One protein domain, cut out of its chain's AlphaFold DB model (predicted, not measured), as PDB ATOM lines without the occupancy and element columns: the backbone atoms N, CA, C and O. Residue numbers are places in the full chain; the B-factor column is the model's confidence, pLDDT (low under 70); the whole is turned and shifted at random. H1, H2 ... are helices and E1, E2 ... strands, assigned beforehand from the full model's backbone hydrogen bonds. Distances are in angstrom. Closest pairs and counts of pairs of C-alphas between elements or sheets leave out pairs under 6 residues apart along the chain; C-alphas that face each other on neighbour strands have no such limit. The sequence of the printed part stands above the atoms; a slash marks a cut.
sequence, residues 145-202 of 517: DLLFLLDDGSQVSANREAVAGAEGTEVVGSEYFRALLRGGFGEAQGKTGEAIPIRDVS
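Overview. This is residues 145 to 202 of the 517 residues of the protein "uncharacterized protein LOC106606877" of Salmo salar (UniProt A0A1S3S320). This model has little regular structure: a two-strand hairpin, E1 and E2, stands toward one end, two short helices that pack together, H1 and H2, follow, and a long unnamed tail returns to E1. The printed part has 58 residues, 21 of them in named elements, in the order E1, E2, H1, H2, of mixed class; the sheet, E1 - E2, is antiparallel. It is compact, with radius of gyration of the C-alphas 11.4 A, and elongated, spanning 34 by 22 by 18 A.

Along the chain. Find C-alpha 146 at (17.651, -19.704, -10.209); E1 runs 10.2 A to residue 149. E2, residues 155 to 158, covers 10.0 A. H1 is residues 160 to 164, 5.9 A. H2, residues 175 to 182, runs 10.2 A to C-alpha 182 at (20.153, -8.013, -4.332).

Arrangement. In the hairpin E1 and E2, directions 153 degrees apart, find N 148 and O 156 at 2.8 A, within hydrogen-bond range. Residues 148 to 149 of E1 also pair, parallel, with residues 196 to 197. H1 and H2 touch; their closest C-alphas, Ala 164 and Arg 178, are 4.3 A apart. H2 is apart from E1 and E2. In H1 and H2 every O i to N i+4 pair is within hydrogen-bond range.

Size, cuts and confidence. The farthest C-alphas, Asp 152 and Gly 168, are 35.1 A apart. The printed part has no cut, and no link between named elements is long. Residues 169 to 172 are under pLDDT 70.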
ATOM      1  N   ASP A 145      13.790 -19.996 -11.690       93.00
ATOM      2  CA  ASP A 145      14.560 -18.963 -12.394       93.00
ATOM      3  C   ASP A 145      15.994 -18.830 -11.847       93.00
ATOM      4  O   ASP A 145      16.797 -18.056 -12.374       93.00
ATOM      5  N   LEU A 146      16.328 -19.605 -10.810       93.94
ATOM      6  CA  LEU A 146      17.651 -19.704 -10.209       93.94
ATOM      7  C   LEU A 146      18.162 -21.141 -10.217       93.94
ATOM      8  O   LEU A 146      17.405 -22.106 -10.083       93.94
ATOM      9  N   LEU A 147      19.482 -21.252 -10.292       95.25
ATOM     10  CA  LEU A 147      20.216 -22.500 -10.205       95.25
ATOM     11  C   LEU A 147      21.417 -22.282  -9.286       95.25
ATOM     12  O   LEU A 147      22.205 -21.367  -9.513       95.25
ATOM     13  N   PHE A 148      21.555 -23.098  -8.251       95.94
ATOM     14  CA  PHE A 148      22.696 -23.083  -7.341       95.94
ATOM     15  C   PHE A 148      23.617 -24.259  -7.647       95.94
ATOM     16  O   PHE A 148      23.128 -25.369  -7.840       95.94
ATOM     17  N   LEU A 149      24.928 -24.024  -7.679       96.44
ATOM     18  CA  LEU A 149      25.955 -25.054  -7.852       96.44
ATOM     19  C   LEU A 149      26.632 -25.336  -6.505       96.44
ATOM     20  O   LEU A 149      27.168 -24.414  -5.889       96.44
ATOM     21  N   LEU A 150      26.605 -26.596  -6.068       95.88
ATOM     22  CA  LEU A 150      27.182 -27.053  -4.800       95.88
ATOM     23  C   LEU A 150      28.588 -27.649  -4.981       95.88
ATOM     24  O   LEU A 150      29.046 -27.874  -6.103       95.88
ATOM     25  N   ASP A 151      29.274 -27.926  -3.868       92.44
ATOM     26  CA  ASP A 151      30.666 -28.407  -3.867       92.44
ATOM     27  C   ASP A 151      30.848 -29.783  -4.521       92.44
ATOM     28  O   ASP A 151      31.901 -30.074  -5.090       92.44
ATOM     29  N   ASP A 152      29.826 -30.636  -4.453       92.38
ATOM     30  CA  ASP A 152      29.803 -31.957  -5.091       92.38
ATOM     31  C   ASP A 152      29.462 -31.891  -6.593       92.38
ATOM     32  O   ASP A 152      29.373 -32.921  -7.263       92.38
ATOM     33  N   GLY A 153      29.286 -30.679  -7.130       93.06
ATOM     34  CA  GLY A 153      28.880 -30.425  -8.508       93.06
ATOM     35  C   GLY A 153      27.380 -30.589  -8.752       93.06
ATOM     36  O   GLY A 153      26.934 -30.390  -9.885       93.06
ATOM     37  N   SER A 154      26.594 -30.935  -7.727       93.62
ATOM     38  CA  SER A 154      25.141 -30.993  -7.847       93.62
ATOM     39  C   SER A 154      24.557 -29.596  -8.057       93.62
ATOM     40  O   SER A 154      25.110 -28.578  -7.626       93.62
ATOM     41  N   GLN A 155      23.431 -29.556  -8.765       95.12
ATOM     42  CA  GLN A 155      22.714 -28.324  -9.049       95.12
ATOM     43  C   GLN A 155      21.334 -28.369  -8.410       95.12
ATOM     44  O   GLN A 155      20.612 -29.357  -8.554       95.12
ATOM     45  N   VAL A 156      20.963 -27.294  -7.718       95.06
ATOM     46  CA  VAL A 156      19.673 -27.180  -7.033       95.06
ATOM     47  C   VAL A 156      18.938 -25.951  -7.542       95.06
ATOM     48  O   VAL A 156      19.470 -24.844  -7.530       95.06
ATOM     49  N   SER A 157      17.719 -26.153  -8.029       95.50
ATOM     50  CA  SER A 157      16.894 -25.104  -8.617       95.50
ATOM     51  C   SER A 157      16.094 -24.351  -7.555       95.50
ATOM     52  O   SER A 157      15.683 -24.923  -6.554       95.50
ATOM     53  N   ALA A 158      15.847 -23.062  -7.764       95.62
ATOM     54  CA  ALA A 158      15.034 -22.265  -6.850       95.62
ATOM     55  C   ALA A 158      14.281 -21.157  -7.585       95.62
ATOM     56  O   ALA A 158      14.587 -20.829  -8.731       95.62
ATOM     57  N   ASN A 159      13.281 -20.601  -6.908       93.62
ATOM     58  CA  ASN A 159      12.575 -19.411  -7.352       93.62
ATOM     59  C   ASN A 159      13.106 -18.194  -6.581       93.62
ATOM     60  O   ASN A 159      13.101 -18.198  -5.348       93.62
ATOM     61  N   ARG A 160      13.546 -17.152  -7.288       92.62
ATOM     62  CA  ARG A 160      14.102 -15.914  -6.723       92.62
ATOM     63  C   ARG A 160      13.159 -15.246  -5.740       92.62
ATOM     64  O   ARG A 160      13.602 -14.806  -4.681       92.62
ATOM     65  N   GLU A 161      11.886 -15.156  -6.090       91.56
ATOM     66  CA  GLU A 161      10.869 -14.530  -5.253       91.56
ATOM     67  C   GLU A 161      10.613 -15.356  -3.990       91.56
ATOM     68  O   GLU A 161      10.587 -14.793  -2.898       91.56
ATOM     69  N   ALA A 162      10.539 -16.686  -4.105       92.88
ATOM     70  CA  ALA A 162      10.358 -17.571  -2.956       92.88
ATOM     71  C   ALA A 162      11.526 -17.483  -1.960       92.88
ATOM     72  O   ALA A 162      11.316 -17.443  -0.750       92.88
ATOM     73  N   VAL A 163      12.772 -17.428  -2.449       94.44
ATOM     74  CA  VAL A 163      13.946 -17.439  -1.561       94.44
ATOM     75  C   VAL A 163      14.305 -16.067  -0.995       94.44
ATOM     76  O   VAL A 163      14.758 -16.000   0.146       94.44
ATOM     77  N   ALA A 164      14.115 -14.977  -1.747       92.50
ATOM     78  CA  ALA A 164      14.506 -13.621  -1.340       92.50
ATOM     79  C   ALA A 164      13.332 -12.704  -0.951       92.50
ATOM     80  O   ALA A 164      13.571 -11.568  -0.523       92.50
ATOM     81  N   GLY A 165      12.090 -13.172  -1.103       89.31
ATOM     82  CA  GLY A 165      10.869 -12.381  -0.944       89.31
ATOM     83  C   GLY A 165      10.639 -11.423  -2.117       89.31
ATOM     84  O   GLY A 165      11.593 -10.984  -2.769       89.31
ATOM     85  N   ALA A 166       9.387 -11.053  -2.387       83.19
ATOM     86  CA  ALA A 166       9.066 -10.078  -3.428       83.19
ATOM     87  C   ALA A 166       9.590  -8.676  -3.071       83.19
ATOM     88  O   ALA A 166       9.602  -8.261  -1.909       83.19
ATOM     89  N   GLU A 167      10.064  -7.944  -4.075       75.19
ATOM     90  CA  GLU A 167      10.663  -6.622  -3.886       75.19
ATOM     91  C   GLU A 167       9.619  -5.616  -3.376       75.19
ATOM     92  O   GLU A 167       8.512  -5.540  -3.900       75.19
ATOM     93  N   GLY A 168       9.950  -4.867  -2.320       70.44
ATOM     94  CA  GLY A 168       9.036  -3.881  -1.727       70.44
ATOM     95  C   GLY A 168       7.883  -4.462  -0.897       70.44
ATOM     96  O   GLY A 168       7.006  -3.705  -0.489       70.44
ATOM     97  N   THR A 169       7.882  -5.769  -0.619       69.19
ATOM     98  CA  THR A 169       6.881  -6.420   0.242       69.19
ATOM     99  C   THR A 169       7.508  -6.942   1.534       69.19
ATOM    100  O   THR A 169       8.701  -7.242   1.578       69.19
ATOM    101  N   GLU A 170       6.700  -7.104   2.585       62.62
ATOM    102  CA  GLU A 170       7.106  -7.784   3.827       62.62
ATOM    103  C   GLU A 170       7.154  -9.321   3.685       62.62
ATOM    104  O   GLU A 170       7.298 -10.031   4.680       62.62
ATOM    105  N   VAL A 171       7.019  -9.869   2.466       63.41
ATOM    106  CA  VAL A 171       7.010 -11.320   2.244       63.41
ATOM    107  C   VAL A 171       8.345 -11.918   2.694       63.41
ATOM    108  O   VAL A 171       9.419 -11.558   2.208       63.41
ATOM    109  N   VAL A 172       8.247 -12.836   3.655       67.75
ATOM    110  CA  VAL A 172       9.366 -13.374   4.432       67.75
ATOM    111  C   VAL A 172      10.168 -14.376   3.597       67.75
ATOM    112  O   VAL A 172       9.893 -15.574   3.601       67.75
ATOM    113  N   GLY A 173      11.164 -13.873   2.869       84.25
ATOM    114  CA  GLY A 173      12.264 -14.671   2.328       84.25
ATOM    115  C   GLY A 173      13.436 -14.773   3.310       84.25
ATOM    116  O   GLY A 173      13.445 -14.171   4.382       84.25
ATOM    117  N   SER A 174      14.471 -15.511   2.921       94.62
ATOM    118  CA  SER A 174      15.744 -15.558   3.641       94.62
ATOM    119  C   SER A 174      16.519 -14.252   3.466       94.62
ATOM    120  O   SER A 174      16.755 -13.794   2.343       94.62
ATOM    121  N   GLU A 175      17.011 -13.687   4.568       93.56
ATOM    122  CA  GLU A 175      17.897 -12.521   4.511       93.56
ATOM    123  C   GLU A 175      19.214 -12.824   3.794       93.56
ATOM    124  O   GLU A 175      19.734 -11.957   3.092       93.56
ATOM    125  N   TYR A 176      19.712 -14.059   3.914       95.31
ATOM    126  CA  TYR A 176      20.900 -14.517   3.200       95.31
ATOM    127  C   TYR A 176      20.680 -14.464   1.686       95.31
ATOM    128  O   TYR A 176      21.460 -13.831   0.979       95.31
ATOM    129  N   PHE A 177      19.601 -15.072   1.177       95.31
ATOM    130  CA  PHE A 177      19.333 -15.070  -0.265       95.31
ATOM    131  C   PHE A 177      18.967 -13.677  -0.772       95.31
ATOM    132  O   PHE A 177      19.376 -13.301  -1.869       95.31
ATOM    133  N   ARG A 178      18.273 -12.866   0.035       93.06
ATOM    134  CA  ARG A 178      18.022 -11.456  -0.278       93.06
ATOM    135  C   ARG A 178      19.327 -10.679  -0.433       93.06
ATOM    136  O   ARG A 178      19.484  -9.970  -1.424       93.06
ATOM    137  N   ALA A 179      20.260 -10.832   0.504       92.75
ATOM    138  CA  ALA A 179      21.574 -10.210   0.421       92.75
ATOM    139  C   ALA A 179      22.350 -10.732  -0.793       92.75
ATOM    140  O   ALA A 179      22.799  -9.924  -1.593       92.75
ATOM    141  N   LEU A 180      22.434 -12.047  -0.999       93.50
ATOM    142  CA  LEU A 180      23.140 -12.647  -2.135       93.50
ATOM    143  C   LEU A 180      22.628 -12.111  -3.482       93.50
ATOM    144  O   LEU A 180      23.410 -11.696  -4.332       93.50
ATOM    145  N   LEU A 181      21.307 -12.090  -3.664       91.94
ATOM    146  CA  LEU A 181      20.678 -11.809  -4.954       91.94
ATOM    147  C   LEU A 181      20.470 -10.316  -5.238       91.94
ATOM    148  O   LEU A 181      20.351  -9.948  -6.406       91.94
ATOM    149  N   ARG A 182      20.393  -9.468  -4.202       89.69
ATOM    150  CA  ARG A 182      20.153  -8.013  -4.332       89.69
ATOM    151  C   ARG A 182      21.300  -7.143  -3.817       89.69
ATOM    152  O   ARG A 182      21.346  -5.959  -4.119       89.69
ATOM    153  N   GLY A 183      22.232  -7.706  -3.056       87.88
ATOM    154  CA  GLY A 183      23.330  -6.990  -2.401       87.88
ATOM    155  C   GLY A 183      24.544  -6.726  -3.290       87.88
ATOM    156  O   GLY A 183      25.566  -6.267  -2.791       87.88
ATOM    157  N   GLY A 184      24.458  -7.010  -4.591       84.94
ATOM    158  CA  GLY A 184      25.537  -6.720  -5.534       84.94
ATOM    159  C   GLY A 184      26.707  -7.710  -5.489       84.94
ATOM    160  O   GLY A 184      27.806  -7.358  -5.910       84.94
ATOM    161  N   PHE A 185      26.488  -8.939  -5.015       87.31
ATOM    162  CA  PHE A 185      27.509  -9.988  -5.016       87.31
ATOM    163  C   PHE A 185      27.819 -10.462  -6.438       87.31
ATOM    164  O   PHE A 185      26.909 -10.738  -7.224       87.31
ATOM    165  N   GLY A 186      29.110 -10.558  -6.767       84.00
ATOM    166  CA  GLY A 186      29.571 -10.924  -8.106       84.00
ATOM    167  C   GLY A 186      29.133 -12.328  -8.526       84.00
ATOM    168  O   GLY A 186      28.808 -12.530  -9.692       84.00
ATOM    169  N   GLU A 187      29.034 -13.273  -7.582       85.12
ATOM    170  CA  GLU A 187      28.582 -14.642  -7.865       85.12
ATOM    171  C   GLU A 187      27.128 -14.698  -8.360       85.12
ATOM    172  O   GLU A 187      26.766 -15.602  -9.106       85.12
ATOM    173  N   ALA A 188      26.294 -13.726  -7.970       85.19
ATOM    174  CA  ALA A 188      24.884 -13.645  -8.349       85.19
ATOM    175  C   ALA A 188      24.621 -12.760  -9.585       85.19
ATOM    176  O   ALA A 188      23.493 -12.719 -10.076       85.19
ATOM    177  N   GLN A 189      25.643 -12.055 -10.089       79.44
ATOM    178  CA  GLN A 189      25.574 -11.178 -11.270       79.44
ATOM    179  C   GLN A 189      25.946 -11.888 -12.583       79.44
ATOM    180  O   GLN A 189      26.130 -11.230 -13.611       79.44
ATOM    181  N   GLY A 190      26.071 -13.219 -12.554       72.00
ATOM    182  CA  GLY A 190      26.337 -14.044 -13.730       72.00
ATOM    183  C   GLY A 190      25.298 -13.866 -14.841       72.00
ATOM    184  O   GLY A 190      24.242 -13.247 -14.669       72.00
ATOM    185  N   LYS A 191      25.596 -14.414 -16.023       73.00
ATOM    186  CA  LYS A 191      24.657 -14.343 -17.155       73.00
ATOM    187  C   LYS A 191      23.363 -15.079 -16.801       73.00
ATOM    188  O   LYS A 191      23.376 -16.048 -16.050       73.00
ATOM    189  N   THR A 192      22.236 -14.652 -17.370       72.00
ATOM    190  CA  THR A 192      20.947 -15.330 -17.171       72.00
ATOM    191  C   THR A 192      21.076 -16.827 -17.484       72.00
ATOM    192  O   THR A 192      21.455 -17.190 -18.596       72.00
ATOM    193  N   GLY A 193      20.778 -17.683 -16.501       73.25
ATOM    194  CA  GLY A 193      20.902 -19.144 -16.603       73.25
ATOM    195  C   GLY A 193      22.235 -19.733 -16.121       73.25
ATOM    196  O   GLY A 193      22.383 -20.952 -16.118       73.25
ATOM    197  N   GLU A 194      23.199 -18.909 -15.703       88.50
ATOM    198  CA  GLU A 194      24.425 -19.372 -15.048       88.50
ATOM    199  C   GLU A 194      24.145 -19.771 -13.591       88.50
ATOM    200  O   GLU A 194      23.415 -19.084 -12.874       88.50
ATOM    201  N   ALA A 195      24.707 -20.903 -13.160       93.31
ATOM    202  CA  ALA A 195      24.520 -21.390 -11.800       93.31
ATOM    203  C   ALA A 195      25.338 -20.559 -10.800       93.31
ATOM    204  O   ALA A 195      26.532 -20.340 -11.000       93.31
ATOM    205  N   ILE A 196      24.713 -20.148  -9.698       94.94
ATOM    206  CA  ILE A 196      25.353 -19.398  -8.616       94.94
ATOM    207  C   ILE A 196      26.102 -20.391  -7.712       94.94
ATOM    208  O   ILE A 196      25.456 -21.243  -7.093       94.94
ATOM    209  N   PRO A 197      27.441 -20.322  -7.606       94.50
ATOM    210  CA  PRO A 197      28.200 -21.235  -6.760       94.50
ATOM    211  C   PRO A 197      28.006 -20.908  -5.275       94.50
ATOM    212  O   PRO A 197      28.232 -19.776  -4.849       94.50
ATOM    213  N   ILE A 198      27.655 -21.912  -4.471       94.00
ATOM    214  CA  ILE A 198      27.615 -21.811  -3.007       94.00
ATOM    215  C   ILE A 198      28.568 -22.854  -2.431       94.00
ATOM    216  O   ILE A 198      28.360 -24.052  -2.596       94.00
ATOM    217  N   ARG A 199      29.613 -22.376  -1.748       92.75
ATOM    218  CA  ARG A 199      30.646 -23.226  -1.148       92.75
ATOM    219  C   ARG A 199      30.302 -23.671   0.265       92.75
ATOM    220  O   ARG A 199      29.582 -22.969   0.984       92.75
ATOM    221  N   ASP A 200      30.908 -24.780   0.663       93.00
ATOM    222  CA  ASP A 200      30.775 -25.446   1.959       93.00
ATOM    223  C   ASP A 200      29.313 -25.800   2.286       93.00
ATOM    224  O   ASP A 200      28.827 -25.552   3.394       93.00
ATOM    225  N   VAL A 201      28.582 -26.316   1.292       94.69
ATOM    226  CA  VAL A 201      27.147 -26.626   1.377       94.69
ATOM    227  C   VAL A 201      26.842 -27.953   0.693       94.69
ATOM    228  O   VAL A 201      27.055 -28.114  -0.507       94.69
ATOM    229  N   SER A 202      26.265 -28.888   1.454       93.94
ATOM    230  CA  SER A 202      25.707 -30.131   0.914       93.94
ATOM    231  C   SER A 202      24.259 -29.946   0.454       93.94
ATOM    232  O   SER A 202      23.541 -29.044   0.903       93.94
TER     233      SER A 202